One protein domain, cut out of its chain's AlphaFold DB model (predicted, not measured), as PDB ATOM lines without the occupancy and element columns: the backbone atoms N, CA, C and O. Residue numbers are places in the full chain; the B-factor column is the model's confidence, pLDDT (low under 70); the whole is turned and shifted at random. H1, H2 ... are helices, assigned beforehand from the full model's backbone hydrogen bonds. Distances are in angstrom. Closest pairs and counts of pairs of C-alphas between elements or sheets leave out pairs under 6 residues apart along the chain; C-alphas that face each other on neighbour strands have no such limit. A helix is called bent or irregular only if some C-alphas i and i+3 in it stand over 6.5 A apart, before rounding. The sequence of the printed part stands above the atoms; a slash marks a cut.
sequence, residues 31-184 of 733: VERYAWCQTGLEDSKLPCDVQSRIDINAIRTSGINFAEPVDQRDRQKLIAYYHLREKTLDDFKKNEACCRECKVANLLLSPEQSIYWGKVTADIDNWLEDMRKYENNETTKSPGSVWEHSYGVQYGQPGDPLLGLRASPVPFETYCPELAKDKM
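Overview. This is residues 31 to 184 of the 733 residues of an uncharacterized protein of Ophiocordyceps camponoti-saundersi (nom. inval.) (UniProt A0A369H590). Three rows of helix lie side by side: H3 and H4 follow end on end in the middle row, with H2 on one side and bent H5 on the other. H1 and H7 pack on H4 at one end, H8 follows H7, and H6 packs on H5a. The printed part has 154 residues with eight named helices, H1 to H8, and no named strand: all helix, compact, radius of gyration of the C-alphas 16.5 A, spans 51 by 36 by 24 A.

Arrangement. Start at H1, residues 31 to 37; it only just touches H2, residues 47 to 62, with 3 pairs of C-alphas within 8 A, the closest 37 and 48, 5.7 A. H2 and H3, residues 75 to 87, form a helical hairpin; their closest C-alphas, 62 and 80, are 5.1 A apart. H2, with residues 47 to 54 alone, touches H4, residues 89 to 105, at a steep tilt of 43 degrees; closest C-alphas 48 and 99, 5.1 A. By its hydrogen bonds H5, residues 111 to 135, was assigned as one helix, but it is bent: C-alphas 122 and 125 are 6.6 A apart, and arms H5a, residues 111 to 122, and H5b, residues 125 to 135, stand at a steep tilt of 41 degrees. H4 and H5a form a helical hairpin at a shallow tilt of 6 degrees; closest C-alphas 100 and 114, 6.0 A. H3 touches H5b; closest C-alphas 79 and 135, 6.4 A. H6, residues 146 to 150, touches residues 119 to 120 alone of H5a; closest C-alphas 150 and 120, 5.5 A. H7, residues 172 to 175, touches residues 98 to 102 alone of H4; closest C-alphas 175 and 98, 5.6 A. H7 and H8, residues 177 to 184, only just touch, only at the corner, with 3 pairs of C-alphas within 8 A; closest 173 and 180, 5.6 A. Every O i to N i+4 pair is within hydrogen-bond range in H3, H5a, H5b, H6 and H8, against 10 of 12 in H2, 11 of 13 in H4 and 1 of 3 in H1, where 4 of 4 O i to N i+3 pairs are; H7 is too short for an i+4 pair.

Along the chain. Find C-alpha 31 at (31.117, -18.643, 70.815), where H1 begins. From first to last C-alpha H2 runs 22.9 A, H3 18.6 A, H4 24.4 A, H5a 16.5 A and H5b 15.1 A. H2 and H4 are irregular: C-alphas 48 and 51 are 7.0 A apart, 94 and 97 7.1 A. H8 ends at C-alpha 184, (29.670, -42.688, 77.695).

Size, cuts and confidence. The two C-alphas farthest apart, those of Asn 137 and Ser 168, are 51.2 A apart. The printed part has no cut; the links H2 to H3 and H6 to H7 are long. Look for pLDDT under 70 at residues 31 to 52, 151 to 170, 172 and 182 to 184.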
ATOM      1  N   VAL A  31      31.868 -18.179  69.633       36.69
ATOM      2  CA  VAL A  31      31.117 -18.643  70.815       36.69
ATOM      3  C   VAL A  31      31.015 -20.174  70.884       36.69
ATOM      4  O   VAL A  31      31.246 -20.765  71.934       36.69
ATOM      5  N   GLU A  32      30.732 -20.838  69.765       34.75
ATOM      6  CA  GLU A  32      30.701 -22.305  69.699       34.75
ATOM      7  C   GLU A  32      32.102 -22.928  69.806       34.75
ATOM      8  O   GLU A  32      32.233 -24.000  70.377       34.75
ATOM      9  N   ARG A  33      33.162 -22.271  69.313       45.16
ATOM     10  CA  ARG A  33      34.556 -22.715  69.539       45.16
ATOM     11  C   ARG A  33      34.980 -22.608  70.998       45.16
ATOM     12  O   ARG A  33      35.660 -23.501  71.498       45.16
ATOM     13  N   TYR A  34      34.555 -21.546  71.679       42.38
ATOM     14  CA  TYR A  34      34.737 -21.418  73.122       42.38
ATOM     15  C   TYR A  34      34.072 -22.611  73.821       42.38
ATOM     16  O   TYR A  34      34.757 -23.329  74.539       42.38
ATOM     17  N   ALA A  35      32.815 -22.925  73.486       38.94
ATOM     18  CA  ALA A  35      32.032 -24.007  74.091       38.94
ATOM     19  C   ALA A  35      32.562 -25.454  73.901       38.94
ATOM     20  O   ALA A  35      31.875 -26.387  74.313       38.94
ATOM     21  N   TRP A  36      33.730 -25.677  73.279       44.50
ATOM     22  CA  TRP A  36      34.344 -27.012  73.146       44.50
ATOM     23  C   TRP A  36      35.627 -27.192  73.988       44.50
ATOM     24  O   TRP A  36      35.902 -28.318  74.397       44.50
ATOM     25  N   CYS A  37      36.372 -26.125  74.333       44.59
ATOM     26  CA  CYS A  37      37.500 -26.211  75.291       44.59
ATOM     27  C   CYS A  37      37.585 -25.029  76.326       44.59
ATOM     28  O   CYS A  37      38.641 -24.862  76.945       44.59
ATOM     29  N   GLN A  38      36.524 -24.223  76.540       41.59
ATOM     30  CA  GLN A  38      36.366 -23.138  77.554       41.59
ATOM     31  C   GLN A  38      34.870 -22.959  77.958       41.59
ATOM     32  O   GLN A  38      33.990 -23.399  77.226       41.59
ATOM     33  N   THR A  39      34.452 -22.310  79.053       36.97
ATOM     34  CA  THR A  39      35.113 -21.608  80.175       36.97
ATOM     35  C   THR A  39      34.515 -22.082  81.510       36.97
ATOM     36  O   THR A  39      33.352 -22.485  81.550       36.97
ATOM     37  N   GLY A  40      35.269 -21.924  82.610       35.84
ATOM     38  CA  GLY A  40      34.951 -22.368  83.978       35.84
ATOM     39  C   GLY A  40      33.748 -21.723  84.685       35.84
ATOM     40  O   GLY A  40      33.868 -21.248  85.812       35.84
ATOM     41  N   LEU A  41      32.579 -21.752  84.048       36.31
ATOM     42  CA  LEU A  41      31.290 -21.802  84.729       36.31
ATOM     43  C   LEU A  41      31.217 -23.085  85.569       36.31
ATOM     44  O   LEU A  41      31.721 -24.133  85.163       36.31
ATOM     45  N   GLU A  42      30.543 -23.022  86.715       40.19
ATOM     46  CA  GLU A  42      30.370 -24.175  87.616       40.19
ATOM     47  C   GLU A  42      29.658 -25.347  86.916       40.19
ATOM     48  O   GLU A  42      29.977 -26.512  87.155       40.19
ATOM     49  N   ASP A  43      28.781 -25.018  85.962       38.78
ATOM     50  CA  ASP A  43      28.026 -25.949  85.121       38.78
ATOM     51  C   ASP A  43      28.798 -26.448  83.882       38.78
ATOM     52  O   ASP A  43      28.249 -27.201  83.068       38.78
ATOM     53  N   SER A  44      30.065 -26.046  83.698       43.03
ATOM     54  CA  SER A  44      30.886 -26.487  82.566       43.03
ATOM     55  C   SER A  44      31.161 -27.992  82.651       43.03
ATOM     56  O   SER A  44      32.040 -28.490  83.367       43.03
ATOM     57  N   LYS A  45      30.386 -28.747  81.865       48.09
ATOM     58  CA  LYS A  45      30.552 -30.193  81.664       48.09
ATOM     59  C   LYS A  45      31.755 -30.529  80.772       48.09
ATOM     60  O   LYS A  45      31.949 -31.704  80.454       48.09
ATOM     61  N   LEU A  46      32.541 -29.549  80.320       49.62
ATOM     62  CA  LEU A  46      33.672 -29.768  79.418       49.62
ATOM     63  C   LEU A  46      34.876 -30.341  80.186       49.62
ATOM     64  O   LEU A  46      35.254 -29.781  81.216       49.62
ATOM     65  N   PRO A  47      35.524 -31.427  79.721       48.97
ATOM     66  CA  PRO A  47      36.592 -32.063  80.504       48.97
ATOM     67  C   PRO A  47      37.856 -31.200  80.631       48.97
ATOM     68  O   PRO A  47      38.662 -31.415  81.527       48.97
ATOM     69  N   CYS A  48      38.007 -30.173  79.793       56.38
ATOM     70  CA  CYS A  48      39.157 -29.269  79.829       56.38
ATOM     71  C   CYS A  48      39.006 -28.053  80.754       56.38
ATOM     72  O   CYS A  48      39.945 -27.259  80.862       56.38
ATOM     73  N   ASP A  49      37.880 -27.952  81.466       62.97
ATOM     74  CA  ASP A  49      37.724 -27.104  82.656       62.97
ATOM     75  C   ASP A  49      38.064 -27.839  83.960       62.97
ATOM     76  O   ASP A  49      38.023 -27.231  85.028       62.97
ATOM     77  N   VAL A  50      38.416 -29.133  83.914       65.50
ATOM     78  CA  VAL A  50      38.654 -29.932  85.129       65.50
ATOM     79  C   VAL A  50      39.756 -29.333  86.007       65.50
ATOM     80  O   VAL A  50      39.571 -29.293  87.214       65.50
ATOM     81  N   GLN A  51      40.827 -28.768  85.441       67.50
ATOM     82  CA  GLN A  51      41.854 -28.058  86.217       67.50
ATOM     83  C   GLN A  51      41.265 -26.880  87.009       67.50
ATOM     84  O   GLN A  51      41.355 -26.853  88.232       67.50
ATOM     85  N   SER A  52      40.593 -25.944  86.330       68.62
ATOM     86  CA  SER A  52      39.981 -24.774  86.971       68.62
ATOM     87  C   SER A  52      38.881 -25.163  87.960       68.62
ATOM     88  O   SER A  52      38.796 -24.564  89.025       68.62
ATOM     89  N   ARG A  53      38.079 -26.195  87.669       72.56
ATOM     90  CA  ARG A  53      37.072 -26.726  88.601       72.56
ATOM     91  C   ARG A  53      37.697 -27.397  89.824       72.56
ATOM     92  O   ARG A  53      37.207 -27.169  90.925       72.56
ATOM     93  N   ILE A  54      38.757 -28.190  89.657       79.50
ATOM     94  CA  ILE A  54      39.515 -28.777  90.771       79.50
ATOM     95  C   ILE A  54      40.072 -27.658  91.652       79.50
ATOM     96  O   ILE A  54      39.869 -27.690  92.862       79.50
ATOM     97  N   ASP A  55      40.722 -26.653  91.060       77.75
ATOM     98  CA  ASP A  55      41.296 -25.531  91.804       77.75
ATOM     99  C   ASP A  55      40.227 -24.704  92.524       77.75
ATOM    100  O   ASP A  55      40.338 -24.494  93.728       77.75
ATOM    101  N   ILE A  56      39.149 -24.304  91.841       79.56
ATOM    102  CA  ILE A  56      38.033 -23.561  92.450       79.56
ATOM    103  C   ILE A  56      37.391 -24.365  93.591       79.56
ATOM    104  O   ILE A  56      37.094 -23.795  94.642       79.56
ATOM    105  N   ASN A  57      37.208 -25.678  93.426       84.12
ATOM    106  CA  ASN A  57      36.657 -26.540  94.471       84.12
ATOM    107  C   ASN A  57      37.625 -26.715  95.647       84.12
ATOM    108  O   ASN A  57      37.181 -26.666  96.793       84.12
ATOM    109  N   ALA A  58      38.927 -26.877  95.398       87.50
ATOM    110  CA  ALA A  58      39.937 -26.979  96.448       87.50
ATOM    111  C   ALA A  58      40.051 -25.668  97.245       87.50
ATOM    112  O   ALA A  58      40.031 -25.695  98.475       87.50
ATOM    113  N   ILE A  59      40.080 -24.521  96.559       86.94
ATOM    114  CA  ILE A  59      40.078 -23.171  97.149       86.94
ATOM    115  C   ILE A  59      38.835 -22.975  98.026       86.94
ATOM    116  O   ILE A  59      38.934 -22.679  99.215       86.94
ATOM    117  N   ARG A  60      37.647 -23.238  97.471       88.44
ATOM    118  CA  ARG A  60      36.363 -23.097  98.175       88.44
ATOM    119  C   ARG A  60      36.240 -24.010  99.391       88.44
ATOM    120  O   ARG A  60      35.741 -23.574 100.421       88.44
ATOM    121  N   THR A  61      36.667 -25.265  99.268       91.25
ATOM    122  CA  THR A  61      36.485 -26.282 100.315       91.25
ATOM    123  C   THR A  61      37.517 -26.147 101.438       91.25
ATOM    124  O   THR A  61      37.204 -26.452 102.584       91.25
ATOM    125  N   SER A  62      38.722 -25.643 101.144       92.25
ATOM    126  CA  SER A  62      39.706 -25.260 102.173       92.25
ATOM    127  C   SER A  62      39.391 -23.923 102.851       92.25
ATOM    128  O   SER A  62      39.915 -23.650 103.930       92.25
ATOM    129  N   GLY A  63      38.551 -23.084 102.236       92.94
ATOM    130  CA  GLY A  63      38.256 -21.740 102.730       92.94
ATOM    131  C   GLY A  63      39.445 -20.780 102.627       92.94
ATOM    132  O   GLY A  63      39.479 -19.791 103.361       92.94
ATOM    133  N   ILE A  64      40.418 -21.077 101.755       91.88
ATOM    134  CA  ILE A  64      41.549 -20.193 101.465       91.88
ATOM    135  C   ILE A  64      41.150 -19.150 100.422       91.88
ATOM    136  O   ILE A  64      40.620 -19.484  99.364       91.88
ATOM    137  N   ASN A  65      41.436 -17.881 100.687       90.31
ATOM    138  CA  ASN A  65      41.363 -16.822  99.693       90.31
ATOM    139  C   ASN A  65      42.775 -16.400  99.269       90.31
ATOM    140  O   ASN A  65      43.418 -15.591  99.931       90.31
ATOM    141  N   PHE A  66      43.257 -16.895  98.125       85.56
ATOM    142  CA  PHE A  66      44.572 -16.506  97.592       85.56
ATOM    143  C   PHE A  66      44.685 -15.014  97.214       85.56
ATOM    144  O   PHE A  66      45.801 -14.550  96.991       85.56
ATOM    145  N   ALA A  67      43.588 -14.246  97.177       84.44
ATOM    146  CA  ALA A  67      43.643 -12.786  97.046       84.44
ATOM    147  C   ALA A  67      43.948 -12.063  98.377       84.44
ATOM    148  O   ALA A  67      44.285 -10.880  98.365       84.44
ATOM    149  N   GLU A  68      43.843 -12.748  99.522       88.25
ATOM    150  CA  GLU A  68      44.105 -12.187 100.850       88.25
ATOM    151  C   GLU A  68      45.479 -12.639 101.381       88.25
ATOM    152  O   GLU A  68      45.673 -13.818 101.685       88.25
ATOM    153  N   PRO A  69      46.448 -11.721 101.591       87.50
ATOM    154  CA  PRO A  69      47.782 -12.073 102.095       87.50
ATOM    155  C   PRO A  69      47.810 -12.677 103.507       87.50
ATOM    156  O   PRO A  69      48.861 -13.140 103.949       87.50
ATOM    157  N   VAL A  70      46.692 -12.623 104.240       90.25
ATOM    158  CA  VAL A  70      46.515 -13.294 105.537       90.25
ATOM    159  C   VAL A  70      46.296 -14.790 105.316       90.25
ATOM    160  O   VAL A  70      47.012 -15.600 105.896       90.25
ATOM    161  N   ASP A  71      45.396 -15.147 104.401       89.06
ATOM    162  CA  ASP A  71      45.062 -16.528 104.045       89.06
ATOM    163  C   ASP A  71      46.223 -17.262 103.369       89.06
ATOM    164  O   ASP A  71      46.468 -18.428 103.667       89.06
ATOM    165  N   GLN A  72      47.019 -16.568 102.547       84.81
ATOM    166  CA  GLN A  72      48.274 -17.102 101.990       84.81
ATOM    167  C   GLN A  72      49.303 -17.524 103.066       84.81
ATOM    168  O   GLN A  72      50.218 -18.306 102.792       84.81
ATOM    169  N   ARG A  73      49.187 -16.971 104.282       86.31
ATOM    170  CA  ARG A  73      50.045 -17.268 105.444       86.31
ATOM    171  C   ARG A  73      49.354 -18.170 106.465       86.31
ATOM    172  O   ARG A  73      50.009 -18.606 107.413       86.31
ATOM    173  N   ASP A  74      48.061 -18.444 106.299       94.06
ATOM    174  CA  ASP A  74      47.324 -19.363 107.155       94.06
ATOM    175  C   ASP A  74      47.731 -20.799 106.812       94.06
ATOM    176  O   ASP A  74      47.281 -21.420 105.845       94.06
ATOM    177  N   ARG A  75      48.615 -21.328 107.659       94.38
ATOM    178  CA  ARG A  75      49.153 -22.680 107.551       94.38
ATOM    179  C   ARG A  75      48.059 -23.750 107.507       94.38
ATOM    180  O   ARG A  75      48.230 -24.736 106.798       94.38
ATOM    181  N   GLN A  76      46.954 -23.582 108.238       95.94
ATOM    182  CA  GLN A  76      45.883 -24.582 108.276       95.94
ATOM    183  C   GLN A  76      45.075 -24.571 106.979       95.94
ATOM    184  O   GLN A  76      44.834 -25.634 106.406       95.94
ATOM    185  N   LYS A  77      44.727 -23.382 106.469       95.25
ATOM    186  CA  LYS A  77      44.047 -23.238 105.172       95.25
ATOM    187  C   LYS A  77      44.891 -23.778 104.018       95.25
ATOM    188  O   LYS A  77      44.366 -24.479 103.153       95.25
ATOM    189  N   LEU A  78      46.201 -23.518 104.022       93.88
ATOM    190  CA  LEU A  78      47.100 -23.995 102.969       93.88
ATOM    191  C   LEU A  78      47.277 -25.526 102.996       93.88
ATOM    192  O   LEU A  78      47.239 -26.157 101.942       93.88
ATOM    193  N   ILE A  79      47.390 -26.138 104.181       95.69
ATOM    194  CA  ILE A  79      47.421 -27.606 104.335       95.69
ATOM    195  C   ILE A  79      46.083 -28.233 103.899       95.69
ATOM    196  O   ILE A  79      46.070 -29.230 103.176       95.69
ATOM    197  N   ALA A  80      44.946 -27.616 104.242       96.06
ATOM    198  CA  ALA A  80      43.636 -28.066 103.770       96.06
ATOM    199  C   ALA A  80      43.521 -28.009 102.232       96.06
ATOM    200  O   ALA A  80      43.023 -28.956 101.618       96.06
ATOM    201  N   TYR A  81      44.022 -26.940 101.599       94.56
ATOM    202  CA  TYR A  81      44.111 -26.824 100.138       94.56
ATOM    203  C   TYR A  81      45.016 -27.910  99.530       94.56
ATOM    204  O   TYR A  81      44.630 -28.531  98.537       94.56
ATOM    205  N   TYR A  82      46.166 -28.200 100.151       94.94
ATOM    206  CA  TYR A  82      47.073 -29.277  99.737       94.94
ATOM    207  C   TYR A  82      46.394 -30.648  99.723       94.94
ATOM    208  O   TYR A  82      46.364 -31.277  98.669       94.94
ATOM    209  N   HIS A  83      45.758 -31.084 100.816       95.44
ATOM    210  CA  HIS A  83      45.095 -32.396 100.847       95.44
ATOM    211  C   HIS A  83      43.942 -32.521  99.843       95.44
ATOM    212  O   HIS A  83      43.639 -33.617  99.366       95.44
ATOM    213  N   LEU A  84      43.261 -31.414  99.532       94.06
ATOM    214  CA  LEU A  84      42.233 -31.388  98.492       94.06
ATOM    215  C   LEU A  84      42.858 -31.527  97.100       94.06
ATOM    216  O   LEU A  84      42.351 -32.305  96.295       94.06
ATOM    217  N   ARG A  85      43.978 -30.840  96.833       89.94
ATOM    218  CA  ARG A  85      44.719 -30.963  95.569       89.94
ATOM    219  C   ARG A  85      45.325 -32.348  95.383       89.94
ATOM    220  O   ARG A  85      45.116 -32.927  94.321       89.94
ATOM    221  N   GLU A  86      45.977 -32.899  96.406       92.94
ATOM    222  CA  GLU A  86      46.585 -34.238  96.406       92.94
ATOM    223  C   GLU A  86      45.560 -35.316  96.007       92.94
ATOM    224  O   GLU A  86      45.805 -36.086  95.082       92.94
ATOM    225  N   LYS A  87      44.348 -35.287  96.582       92.19
ATOM    226  CA  LYS A  87      43.242 -36.206  96.228       92.19
ATOM    227  C   LYS A  87      42.749 -36.092  94.783       92.19
ATOM    228  O   LYS A  87      42.160 -37.033  94.268       92.19
ATOM    229  N   THR A  88      42.940 -34.938  94.153       87.19
ATOM    230  CA  THR A  88      42.498 -34.649  92.775       87.19
ATOM    231  C   THR A  88      43.638 -34.684  91.756       87.19
ATOM    232  O   THR A  88      43.427 -34.376  90.582       87.19
ATOM    233  N   LEU A  89      44.855 -35.024  92.193       86.38
ATOM    234  CA  LEU A  89      46.064 -34.926  91.382       86.38
ATOM    235  C   LEU A  89      46.045 -35.884  90.190       86.38
ATOM    236  O   LEU A  89      46.396 -35.481  89.084       86.38
ATOM    237  N   ASP A  90      45.631 -37.132  90.406       86.19
ATOM    238  CA  ASP A  90      45.623 -38.154  89.358       86.19
ATOM    239  C   ASP A  90      44.598 -37.821  88.270       86.19
ATOM    240  O   ASP A  90      44.922 -37.861  87.082       86.19
ATOM    241  N   ASP A  91      43.401 -37.375  88.668       82.56
ATOM    242  CA  ASP A  91      42.405 -36.818  87.751       82.56
ATOM    243  C   ASP A  91      42.977 -35.617  86.991       82.56
ATOM    244  O   ASP A  91      42.831 -35.520  85.773       82.56
ATOM    245  N   PHE A  92      43.662 -34.699  87.675       84.06
ATOM    246  CA  PHE A  92      44.283 -33.557  87.016       84.06
ATOM    247  C   PHE A  92      45.334 -33.989  85.973       84.06
ATOM    248  O   PHE A  92      45.222 -33.598  84.809       84.06
ATOM    249  N   LYS A  93      46.302 -34.838  86.345       84.88
ATOM    250  CA  LYS A  93      47.372 -35.320  85.452       84.88
ATOM    251  C   LYS A  93      46.833 -36.129  84.271       84.88
ATOM    252  O   LYS A  93      47.307 -35.948  83.151       84.88
ATOM    253  N   LYS A  94      45.820 -36.977  84.492       83.62
ATOM    254  CA  LYS A  94      45.136 -37.743  83.433       83.62
ATOM    255  C   LYS A  94      44.473 -36.821  82.403       83.62
ATOM    256  O   LYS A  94      44.458 -37.139  81.216       83.62
ATOM    257  N   ASN A  95      43.931 -35.687  82.853       81.12
ATOM    258  CA  ASN A  95      43.172 -34.768  82.010       81.12
ATOM    259  C   ASN A  95      44.034 -33.693  81.324       81.12
ATOM    260  O   ASN A  95      43.714 -33.282  80.208       81.12
ATOM    261  N   GLU A  96      45.108 -33.216  81.960       84.50
ATOM    262  CA  GLU A  96      45.817 -32.010  81.512       84.50
ATOM    263  C   GLU A  96      46.438 -32.145  80.119       84.50
ATOM    264  O   GLU A  96      46.203 -31.276  79.277       84.50
ATOM    265  N   ALA A  97      47.161 -33.233  79.844       83.94
ATOM    266  CA  ALA A  97      47.958 -33.343  78.624       83.94
ATOM    267  C   ALA A  97      47.096 -33.250  77.354       83.94
ATOM    268  O   ALA A  97      47.368 -32.433  76.472       83.94
ATOM    269  N   CYS A  98      46.006 -34.019  77.295       85.00
ATOM    270  CA  CYS A  98      45.105 -34.012  76.144       85.00
ATOM    271  C   CYS A  98      44.257 -32.726  76.079       85.00
ATOM    272  O   CYS A  98      43.899 -32.254  74.999       85.00
ATOM    273  N   CYS A  99      43.972 -32.093  77.223       83.12
ATOM    274  CA  CYS A  99      43.228 -30.837  77.261       83.12
ATOM    275  C   CYS A  99      44.059 -29.612  76.883       83.12
ATOM    276  O   CYS A  99      43.527 -28.667  76.295       83.12
ATOM    277  N   ARG A 100      45.361 -29.636  77.157       85.69
ATOM    278  CA  ARG A 100      46.326 -28.691  76.601       85.69
ATOM    279  C   ARG A 100      46.358 -28.812  75.074       85.69
ATOM    280  O   ARG A 100      46.278 -27.794  74.392       85.69
ATOM    281  N   GLU A 101      46.353 -30.033  74.533       84.50
ATOM    282  CA  GLU A 101      46.255 -30.277  73.085       84.50
ATOM    283  C   GLU A 101      44.914 -29.799  72.484       84.50
ATOM    284  O   GLU A 101      44.946 -29.053  71.504       84.50
ATOM    285  N   CYS A 102      43.757 -30.088  73.111       82.31
ATOM    286  CA  CYS A 102      42.428 -29.532  72.751       82.31
ATOM    287  C   CYS A 102      42.489 -28.008  72.588       82.31
ATOM    288  O   CYS A 102      42.044 -27.453  71.578       82.31
ATOM    289  N   LYS A 103      43.059 -27.331  73.595       81.88
ATOM    290  CA  LYS A 103      43.128 -25.871  73.673       81.88
ATOM    291  C   LYS A 103      44.092 -25.272  72.646       81.88
ATOM    292  O   LYS A 103      43.764 -24.229  72.089       81.88
ATOM    293  N   VAL A 104      45.224 -25.916  72.345       84.62
ATOM    294  CA  VAL A 104      46.121 -25.474  71.257       84.62
ATOM    295  C   VAL A 104      45.464 -25.674  69.894       84.62
ATOM    296  O   VAL A 104      45.437 -24.745  69.091       84.62
ATOM    297  N   ALA A 105      44.873 -26.844  69.635       81.75
ATOM    298  CA  ALA A 105      44.225 -27.147  68.358       81.75
ATOM    299  C   ALA A 105      43.055 -26.198  68.040       81.75
ATOM    300  O   ALA A 105      42.886 -25.774  66.898       81.75
ATOM    301  N   ASN A 106      42.286 -25.810  69.062       75.00
ATOM    302  CA  ASN A 106      41.176 -24.862  68.937       75.00
ATOM    303  C   ASN A 106      41.595 -23.382  69.091       75.00
ATOM    304  O   ASN A 106      40.728 -22.507  69.091       75.00
ATOM    305  N   LEU A 107      42.901 -23.086  69.183       78.38
ATOM    306  CA  LEU A 107      43.474 -21.738  69.337       78.38
ATOM    307  C   LEU A 107      42.931 -20.964  70.557       78.38
ATOM    308  O   LEU A 107      42.746 -19.749  70.507       78.38
ATOM    309  N   LEU A 108      42.696 -21.675  71.664       74.69
ATOM    310  CA  LEU A 108      42.405 -21.102  72.987       74.69
ATOM    311  C   LEU A 108      43.659 -20.943  73.859       74.69
ATOM    312  O   LEU A 108      43.638 -20.189  74.828       74.69
ATOM    313  N   LEU A 109      44.736 -21.659  73.528       77.81
ATOM    314  CA  LEU A 109      46.080 -21.451  74.063       77.81
ATOM    315  C   LEU A 109      47.058 -21.313  72.900       77.81
ATOM    316  O   LEU A 109      46.967 -22.057  71.921       77.81
ATOM    317  N   SER A 110      48.024 -20.406  73.024       82.38
ATOM    318  CA  SER A 110      49.184 -20.407  72.132       82.38
ATOM    319  C   SER A 110      50.074 -21.631  72.415       82.38
ATOM    320  O   SER A 110      50.022 -22.188  73.518       82.38
ATOM    321  N   PRO A 111      50.922 -22.068  71.466       83.88
ATOM    322  CA  PRO A 111      51.924 -23.104  71.727       83.88
ATOM    323  C   PRO A 111      52.831 -22.768  72.924       83.88
ATOM    324  O   PRO A 111      53.165 -23.646  73.717       83.88
ATOM    325  N   GLU A 112      53.173 -21.494  73.111       81.88
ATOM    326  CA  GLU A 112      53.993 -20.993  74.219       81.88
ATOM    327  C   GLU A 112      53.238 -21.046  75.557       81.88
ATOM    328  O   GLU A 112      53.796 -21.503  76.554       81.88
ATOM    329  N   GLN A 113      51.960 -20.650  75.579       79.12
ATOM    330  CA  GLN A 113      51.090 -20.788  76.758       79.12
ATOM    331  C   GLN A 113      50.853 -22.265  77.112       79.12
ATOM    332  O   GLN A 113      50.789 -22.636  78.279       79.12
ATOM    333  N   SER A 114      50.769 -23.142  76.112       83.81
ATOM    334  CA  SER A 114      50.744 -24.595  76.307       83.81
ATOM    335  C   SER A 114      52.031 -25.098  76.970       83.81
ATOM    336  O   SER A 114      51.964 -25.792  77.984       83.81
ATOM    337  N   ILE A 115      53.206 -24.678  76.488       84.25
ATOM    338  CA  ILE A 115      54.496 -25.013  77.119       84.25
ATOM    339  C   ILE A 115      54.565 -24.494  78.567       84.25
ATOM    340  O   ILE A 115      55.107 -25.188  79.426       84.25
ATOM    341  N   TYR A 116      53.999 -23.317  78.864       81.81
ATOM    342  CA  TYR A 116      53.853 -22.817  80.235       81.81
ATOM    343  C   TYR A 116      53.024 -23.774  81.102       81.81
ATOM    344  O   TYR A 116      53.527 -24.279  82.102       81.81
ATOM    345  N   TRP A 117      51.793 -24.098  80.693       79.25
ATOM    346  CA  TRP A 117      50.914 -24.991  81.459       79.25
ATOM    347  C   TRP A 117      51.480 -26.407  81.626       79.25
ATOM    348  O   TRP A 117      51.337 -26.999  82.696       79.25
ATOM    349  N   GLY A 118      52.204 -26.921  80.629       83.81
ATOM    350  CA  GLY A 118      52.922 -28.191  80.748       83.81
ATOM    351  C   GLY A 118      54.054 -28.156  81.779       83.81
ATOM    352  O   GLY A 118      54.253 -29.135  82.494       83.81
ATOM    353  N   LYS A 119      54.757 -27.023  81.926       83.06
ATOM    354  CA  LYS A 119      55.757 -26.839  82.992       83.06
ATOM    355  C   LYS A 119      55.111 -26.745  84.369       83.06
ATOM    356  O   LYS A 119      55.573 -27.425  85.273       83.06
ATOM    357  N   VAL A 120      54.032 -25.971  84.511       81.62
ATOM    358  CA  VAL A 120      53.264 -25.891  85.767       81.62
ATOM    359  C   VAL A 120      52.782 -27.284  86.191       81.62
ATOM    360  O   VAL A 120      52.924 -27.666  87.343       81.62
ATOM    361  N   THR A 121      52.287 -28.084  85.242       84.19
ATOM    362  CA  THR A 121      51.845 -29.469  85.478       84.19
ATOM    363  C   THR A 121      52.978 -30.388  85.936       84.19
ATOM    364  O   THR A 121      52.775 -31.198  86.838       84.19
ATOM    365  N   ALA A 122      54.168 -30.258  85.343       85.75
ATOM    366  CA  ALA A 122      55.353 -31.017  85.749       85.75
ATOM    367  C   ALA A 122      55.905 -30.586  87.122       85.75
ATOM    368  O   ALA A 122      56.521 -31.387  87.816       85.75
ATOM    369  N   ASP A 123      55.678 -29.333  87.516       88.25
ATOM    370  CA  ASP A 123      56.163 -28.748  88.767       88.25
ATOM    371  C   ASP A 123      55.242 -29.024  89.973       88.25
ATOM    372  O   ASP A 123      55.659 -28.848  91.118       88.25
ATOM    373  N   ILE A 124      54.018 -29.534  89.757       89.25
ATOM    374  CA  ILE A 124      53.107 -29.888  90.862       89.25
ATOM    375  C   ILE A 124      53.723 -30.943  91.786       89.25
ATOM    376  O   ILE A 124      53.512 -30.874  92.992       89.25
ATOM    377  N   ASP A 125      54.513 -31.885  91.268       90.69
ATOM    378  CA  ASP A 125      55.169 -32.892  92.114       90.69
ATOM    379  C   ASP A 125      56.209 -32.270  93.062       90.69
ATOM    380  O   ASP A 125      56.283 -32.666  94.226       90.69
ATOM    381  N   ASN A 126      56.921 -31.225  92.621       93.00
ATOM    382  CA  ASN A 126      57.814 -30.446  93.485       93.00
ATOM    383  C   ASN A 126      57.009 -29.664  94.538       93.00
ATOM    384  O   ASN A 126      57.348 -29.689  95.720       93.00
ATOM    385  N   TRP A 127      55.904 -29.024  94.127       93.62
ATOM    386  CA  TRP A 127      55.017 -28.301  95.046       93.62
ATOM    387  C   TRP A 127      54.410 -29.220  96.113       93.62
ATOM    388  O   TRP A 127      54.311 -28.824  97.271       93.62
ATOM    389  N   LEU A 128      54.029 -30.451  95.759       94.25
ATOM    390  CA  LEU A 128      53.527 -31.445  96.714       94.25
ATOM    391  C   LEU A 128      54.610 -31.869  97.712       94.25
ATOM    392  O   LEU A 128      54.315 -32.013  98.897       94.25
ATOM    393  N   GLU A 129      55.857 -32.040  97.265       95.56
ATOM    394  CA  GLU A 129      56.979 -32.341  98.159       95.56
ATOM    395  C   GLU A 129      57.242 -31.185  99.138       95.56
ATOM    396  O   GLU A 129      57.383 -31.405 100.343       95.56
ATOM    397  N   ASP A 130      57.234 -29.943  98.651       95.25
ATOM    398  CA  ASP A 130      57.430 -28.754  99.483       95.25
ATOM    399  C   ASP A 130      56.237 -28.477 100.413       95.25
ATOM    400  O   ASP A 130      56.439 -28.083 101.566       95.25
ATOM    401  N   MET A 131      55.004 -28.767  99.987       95.75
ATOM    402  CA  MET A 131      53.823 -28.743 100.859       95.75
ATOM    403  C   MET A 131      53.880 -29.818 101.943       95.75
ATOM    404  O   MET A 131      53.526 -29.527 103.083       95.75
ATOM    405  N   ARG A 132      54.389 -31.019 101.645       96.94
ATOM    406  CA  ARG A 132      54.583 -32.082 102.643       96.94
ATOM    407  C   ARG A 132      55.640 -31.701 103.683       96.94
ATOM    408  O   ARG A 132      55.396 -31.839 104.880       96.94
ATOM    409  N   LYS A 133      56.771 -31.123 103.259       97.06
ATOM    410  CA  LYS A 133      57.768 -30.533 104.180       97.06
ATOM    411  C   LYS A 133      57.140 -29.429 105.037       97.06
ATOM    412  O   LYS A 133      57.410 -29.333 106.236       97.06
ATOM    413  N   TYR A 134      56.291 -28.591 104.440       95.62
ATOM    414  CA  TYR A 134      55.595 -27.516 105.145       95.62
ATOM    415  C   TYR A 134      54.576 -28.056 106.161       95.62
ATOM    416  O   TYR A 134      54.526 -27.552 107.283       95.62
ATOM    417  N   GLU A 135      53.829 -29.118 105.832       97.00
ATOM    418  CA  GLU A 135      52.901 -29.843 106.719       97.00
ATOM    419  C   GLU A 135      53.621 -30.519 107.900       97.00
ATOM    420  O   GLU A 135      53.168 -30.420 109.046       97.00
ATOM    421  N   ASN A 136      54.794 -31.102 107.658       97.25
ATOM    422  CA  ASN A 136      55.621 -31.734 108.692       97.25
ATOM    423  C   ASN A 136      56.348 -30.728 109.612       97.25
ATOM    424  O   ASN A 136      56.919 -31.124 110.625       97.25
ATOM    425  N   ASN A 137      56.296 -29.422 109.311       96.31
ATOM    426  CA  ASN A 137      57.111 -28.356 109.924       96.31
ATOM    427  C   ASN A 137      58.625 -28.470 109.636       96.31
ATOM    428  O   ASN A 137      59.431 -27.860 110.337       96.31
ATOM    429  N   GLU A 138      59.025 -29.203 108.594       97.06
ATOM    430  CA  GLU A 138      60.419 -29.261 108.121       97.06
ATOM    431  C   GLU A 138      60.858 -27.930 107.486       97.06
ATOM    432  O   GLU A 138      62.037 -27.580 107.504       97.06
ATOM    433  N   THR A 139      59.902 -27.151 106.963       93.88
ATOM    434  CA  THR A 139      60.108 -25.776 106.493       93.88
ATOM    435  C   THR A 139      59.058 -24.825 107.065       93.88
ATOM    436  O   THR A 139      57.876 -25.152 107.162       93.88
ATOM    437  N   THR A 140      59.486 -23.611 107.416       91.12
ATOM    438  CA  THR A 140      58.604 -22.491 107.789       91.12
ATOM    439  C   THR A 140      58.213 -21.622 106.591       91.12
ATOM    440  O   THR A 140      57.296 -20.805 106.693       91.12
ATOM    441  N   LYS A 141      58.889 -21.785 105.446       91.31
ATOM    442  CA  LYS A 141      58.587 -21.055 104.213       91.31
ATOM    443  C   LYS A 141      57.358 -21.681 103.554       91.31
ATOM    444  O   LYS A 141      57.422 -22.826 103.120       91.31
ATOM    445  N   SER A 142      56.273 -20.913 103.464       90.12
ATOM    446  CA  SER A 142      55.075 -21.290 102.704       90.12
ATOM    447  C   SER A 142      55.432 -21.529 101.226       90.12
ATOM    448  O   SER A 142      56.050 -20.643 100.623       90.12
ATOM    449  N   PRO A 143      55.045 -22.673 100.629       88.56
ATOM    450  CA  PRO A 143      55.146 -22.906  99.185       88.56
ATOM    451  C   PRO A 143      54.155 -22.070  98.359       88.56
ATOM    452  O   PRO A 143      54.316 -21.968  97.146       88.56
ATOM    453  N   GLY A 144      53.143 -21.470  99.002       88.88
ATOM    454  CA  GLY A 144      52.061 -20.746  98.333       88.88
ATOM    455  C   GLY A 144      51.120 -21.666  97.548       88.88
ATOM    456  O   GLY A 144      51.072 -22.882  97.759       88.88
ATOM    457  N   SER A 145      50.347 -21.080  96.636       86.19
ATOM    458  CA  SER A 145      49.582 -21.844  95.646       86.19
ATOM    459  C   SER A 145      50.502 -22.592  94.670       86.19
ATOM    460  O   SER A 145      51.636 -22.178  94.424       86.19
ATOM    461  N   VAL A 146      49.974 -23.642  94.027       83.38
ATOM    462  CA  VAL A 146      50.636 -24.327  92.894       83.38
ATOM    463  C   VAL A 146      51.131 -23.319  91.853       83.38
ATOM    464  O   VAL A 146      52.223 -23.449  91.311       83.38
ATOM    465  N   TRP A 147      50.328 -22.288  91.582       79.06
ATOM    466  CA  TRP A 147      50.663 -21.256  90.611       79.06
ATOM    467  C   TRP A 147      51.882 -20.447  91.048       79.06
ATOM    468  O   TRP A 147      52.826 -20.330  90.274       79.06
ATOM    469  N   GLU A 148      51.879 -19.915  92.275       81.56
ATOM    470  CA  GLU A 148      52.975 -19.109  92.839       81.56
ATOM    471  C   GLU A 148      54.282 -19.898  92.958       81.56
ATOM    472  O   GLU A 148      55.355 -19.341  92.728       81.56
ATOM    473  N   HIS A 149      54.197 -21.199  93.238       82.94
ATOM    474  CA  HIS A 149      55.340 -22.104  93.191       82.94
ATOM    475  C   HIS A 149      55.941 -22.169  91.776       82.94
ATOM    476  O   HIS A 149      57.128 -21.906  91.576       82.94
ATOM    477  N   SER A 150      55.094 -22.384  90.765       76.00
ATOM    478  CA  SER A 150      55.507 -22.424  89.357       76.00
ATOM    479  C   SER A 150      55.742 -21.047  88.706       76.00
ATOM    480  O   SER A 150      56.142 -20.986  87.540       76.00
ATOM    481  N   TYR A 151      55.563 -19.925  89.419       64.06
ATOM    482  CA  TYR A 151      55.744 -18.562  88.875       64.06
ATOM    483  C   TYR A 151      57.199 -18.249  88.471       64.06
ATOM    484  O   TYR A 151      57.454 -17.247  87.800       64.06
ATOM    485  N   GLY A 152      58.159 -19.122  88.804       56.00
ATOM    486  CA  GLY A 152      59.520 -19.092  88.251       56.00
ATOM    487  C   GLY A 152      59.586 -19.306  86.727       56.00
ATOM    488  O   GLY A 152      60.604 -18.999  86.102       56.00
ATOM    489  N   VAL A 153      58.512 -19.794  86.094       53.75
ATOM    490  CA  VAL A 153      58.435 -19.995  84.640       53.75
ATOM    491  C   VAL A 153      58.113 -18.673  83.919       53.75
ATOM    492  O   VAL A 153      56.962 -18.339  83.660       53.75
ATOM    493  N   GLN A 154      59.155 -17.936  83.525       50.91
ATOM    494  CA  GLN A 154      59.071 -16.583  82.932       50.91
ATOM    495  C   GLN A 154      58.399 -16.455  81.541       50.91
ATOM    496  O   GLN A 154      58.347 -15.354  80.998       50.91
ATOM    497  N   TYR A 155      57.908 -17.535  80.927       48.84
ATOM    498  CA  TYR A 155      57.411 -17.531  79.542       48.84
ATOM    499  C   TYR A 155      55.976 -18.038  79.451       48.84
ATOM    500  O   TYR A 155      55.722 -19.153  79.886       48.84
ATOM    501  N   GLY A 156      55.089 -17.286  78.789       49.34
ATOM    502  CA  GLY A 156      53.767 -17.776  78.375       49.34
ATOM    503  C   GLY A 156      52.656 -17.682  79.426       49.34
ATOM    504  O   GLY A 156      51.739 -18.498  79.390       49.34
ATOM    505  N   GLN A 157      52.717 -16.711  80.346       50.81
ATOM    506  CA  GLN A 157      51.651 -16.504  81.335       50.81
ATOM    507  C   GLN A 157      50.265 -16.322  80.678       50.81
ATOM    508  O   GLN A 157      50.158 -15.730  79.596       50.81
ATOM    509  N   PRO A 158      49.185 -16.800  81.325       48.94
ATOM    510  CA  PRO A 158      47.824 -16.565  80.861       48.94
ATOM    511  C   PRO A 158      47.485 -15.073  80.967       48.94
ATOM    512  O   PRO A 158      47.377 -14.529  82.063       48.94
ATOM    513  N   GLY A 159      47.311 -14.408  79.827       42.62
ATOM    514  CA  GLY A 159      47.040 -12.968  79.789       42.62
ATOM    515  C   GLY A 159      46.623 -12.472  78.413       42.62
ATOM    516  O   GLY A 159      45.610 -11.790  78.302       42.62
ATOM    517  N   ASP A 160      47.341 -12.879  77.363       47.12
ATOM    518  CA  ASP A 160      47.012 -12.491  75.991       47.12
ATOM    519  C   ASP A 160      45.989 -13.457  75.364       47.12
ATOM    520  O   ASP A 160      46.335 -14.610  75.069       47.12
ATOM    521  N   PRO A 161      44.726 -13.033  75.135       52.31
ATOM    522  CA  PRO A 161      43.801 -13.786  74.301       52.31
ATOM    523  C   PRO A 161      44.299 -13.800  72.852       52.31
ATOM    524  O   PRO A 161      44.720 -12.773  72.316       52.31
ATOM    525  N   LEU A 162      44.178 -14.950  72.180       53.97
ATOM    526  CA  LEU A 162      44.505 -15.112  70.758       53.97
ATOM    527  C   LEU A 162      43.471 -14.415  69.852       53.97
ATOM    528  O   LEU A 162      42.659 -15.041  69.166       53.97
ATOM    529  N   LEU A 163      43.490 -13.082  69.855       51.47
ATOM    530  CA  LEU A 163      42.601 -12.248  69.055       51.47
ATOM    531  C   LEU A 163      42.890 -12.420  67.556       51.47
ATOM    532  O   LEU A 163      43.989 -12.158  67.075       51.47
ATOM    533  N   GLY A 164      41.859 -12.805  66.798       50.97
ATOM    534  CA  GLY A 164      41.852 -12.750  65.332       50.97
ATOM    535  C   GLY A 164      42.166 -14.052  64.585       50.97
ATOM    536  O   GLY A 164      42.037 -14.072  63.360       50.97
ATOM    537  N   LEU A 165      42.512 -15.150  65.266       51.81
ATOM    538  CA  LEU A 165      42.816 -16.416  64.587       51.81
ATOM    539  C   LEU A 165      41.563 -17.270  64.324       51.81
ATOM    540  O   LEU A 165      40.851 -17.696  65.233       51.81
ATOM    541  N   ARG A 166      41.306 -17.582  63.046       53.66
ATOM    542  CA  ARG A 166      40.248 -18.517  62.631       53.66
ATOM    543  C   ARG A 166      40.748 -19.968  62.669       53.66
ATOM    544  O   ARG A 166      41.207 -20.475  61.653       53.66
ATOM    545  N   ALA A 167      40.584 -20.651  63.801       53.12
ATOM    546  CA  ALA A 167      40.642 -22.120  63.850       53.12
ATOM    547  C   ALA A 167      39.458 -22.755  63.092       53.12
ATOM    548  O   ALA A 167      38.366 -22.173  63.078       53.12
ATOM    549  N   SER A 168      39.638 -23.959  62.538       57.16
ATOM    550  CA  SER A 168      38.512 -24.892  62.378       57.16
ATOM    551  C   SER A 168      38.317 -25.608  63.722       57.16
ATOM    552  O   SER A 168      39.329 -25.972  64.324       57.16
ATOM    553  N   PRO A 169      37.086 -25.765  64.244       59.50
ATOM    554  CA  PRO A 169      36.865 -26.497  65.489       59.50
ATOM    555  C   PRO A 169      37.338 -27.947  65.347       59.50
ATOM    556  O   PRO A 169      37.002 -28.612  64.364       59.50
ATOM    557  N   VAL A 170      38.069 -28.457  66.337       64.12
ATOM    558  CA  VAL A 170      38.467 -29.872  66.378       64.12
ATOM    559  C   VAL A 170      37.802 -30.555  67.575       64.12
ATOM    560  O   VAL A 170      37.905 -30.022  68.684       64.12
ATOM    561  N   PRO A 171      37.126 -31.710  67.384       70.69
ATOM    562  CA  PRO A 171      36.410 -32.388  68.457       70.69
ATOM    563  C   PRO A 171      37.281 -32.768  69.652       70.69
ATOM    564  O   PRO A 171      38.407 -33.243  69.492       70.69
ATOM    565  N   PHE A 172      36.720 -32.639  70.855       66.56
ATOM    566  CA  PHE A 172      37.372 -33.060  72.096       66.56
ATOM    567  C   PHE A 172      37.739 -34.553  72.056       66.56
ATOM    568  O   PHE A 172      38.839 -34.947  72.440       66.56
ATOM    569  N   GLU A 173      36.849 -35.374  71.500       75.19
ATOM    570  CA  GLU A 173      36.992 -36.822  71.329       75.19
ATOM    571  C   GLU A 173      38.195 -37.201  70.450       75.19
ATOM    572  O   GLU A 173      38.681 -38.326  70.533       75.19
ATOM    573  N   THR A 174      38.686 -36.269  69.620       75.12
ATOM    574  CA  THR A 174      39.861 -36.480  68.755       75.12
ATOM    575  C   THR A 174      41.172 -36.428  69.543       75.12
ATOM    576  O   THR A 174      42.103 -37.153  69.204       75.12
ATOM    577  N   TYR A 175      41.245 -35.610  70.601       72.75
ATOM    578  CA  TYR A 175      42.448 -35.449  71.434       72.75
ATOM    579  C   TYR A 175      42.377 -36.216  72.752       72.75
ATOM    580  O   TYR A 175      43.387 -36.727  73.226       72.75
ATOM    581  N   CYS A 176      41.185 -36.344  73.332       75.56
ATOM    582  CA  CYS A 176      40.955 -36.971  74.631       75.56
ATOM    583  C   CYS A 176      40.049 -38.222  74.530       75.56
ATOM    584  O   CYS A 176      39.014 -38.286  75.204       75.56
ATOM    585  N   PRO A 177      40.393 -39.238  73.710       77.25
ATOM    586  CA  PRO A 177      39.517 -40.384  73.459       77.25
ATOM    587  C   PRO A 177      39.245 -41.223  74.714       77.25
ATOM    588  O   PRO A 177      38.142 -41.741  74.865       77.25
ATOM    589  N   GLU A 178      40.198 -41.336  75.645       75.31
ATOM    590  CA  GLU A 178      39.987 -42.077  76.900       75.31
ATOM    591  C   GLU A 178      38.957 -41.386  77.809       75.31
ATOM    592  O   GLU A 178      38.069 -42.035  78.354       75.31
ATOM    593  N   LEU A 179      38.985 -40.054  77.884       70.94
ATOM    594  CA  LEU A 179      38.032 -39.270  78.680       70.94
ATOM    595  C   LEU A 179      36.638 -39.204  78.046       70.94
ATOM    596  O   LEU A 179      35.633 -39.065  78.741       70.94
ATOM    597  N   ALA A 180      36.568 -39.298  76.716       70.44
ATOM    598  CA  ALA A 180      35.304 -39.414  76.003       70.44
ATOM    599  C   ALA A 180      34.585 -40.737  76.340       70.44
ATOM    600  O   ALA A 180      33.367 -40.738  76.525       70.44
ATOM    601  N   LYS A 181      35.331 -41.843  76.493       72.44
ATOM    602  CA  LYS A 181      34.782 -43.147  76.913       72.44
ATOM    603  C   LYS A 181      34.247 -43.107  78.346       72.44
ATOM    604  O   LYS A 181      33.129 -43.565  78.571       72.44
ATOM    605  N   ASP A 182      34.986 -42.494  79.274       64.31
ATOM    606  CA  ASP A 182      34.589 -42.355  80.689       64.31
ATOM    607  C   ASP A 182      33.276 -41.567  80.885       64.31
ATOM    608  O   ASP A 182      32.612 -41.701  81.911       64.31
ATOM    609  N   LYS A 183      32.862 -40.763  79.894       58.03
ATOM    610  CA  LYS A 183      31.540 -40.118  79.869       58.03
ATOM    611  C   LYS A 183      30.426 -40.998  79.315       58.03
ATOM    612  O   LYS A 183      29.295 -40.879  79.773       58.03
ATOM    613  N   MET A 184      30.702 -41.848  78.325       45.47
ATOM    614  CA  MET A 184      29.670 -42.688  77.695       45.47
ATOM    615  C   MET A 184      29.151 -43.798  78.621       45.47
ATOM    616  O   MET A 184      28.071 -44.332  78.379       45.47
TER     617      MET A 184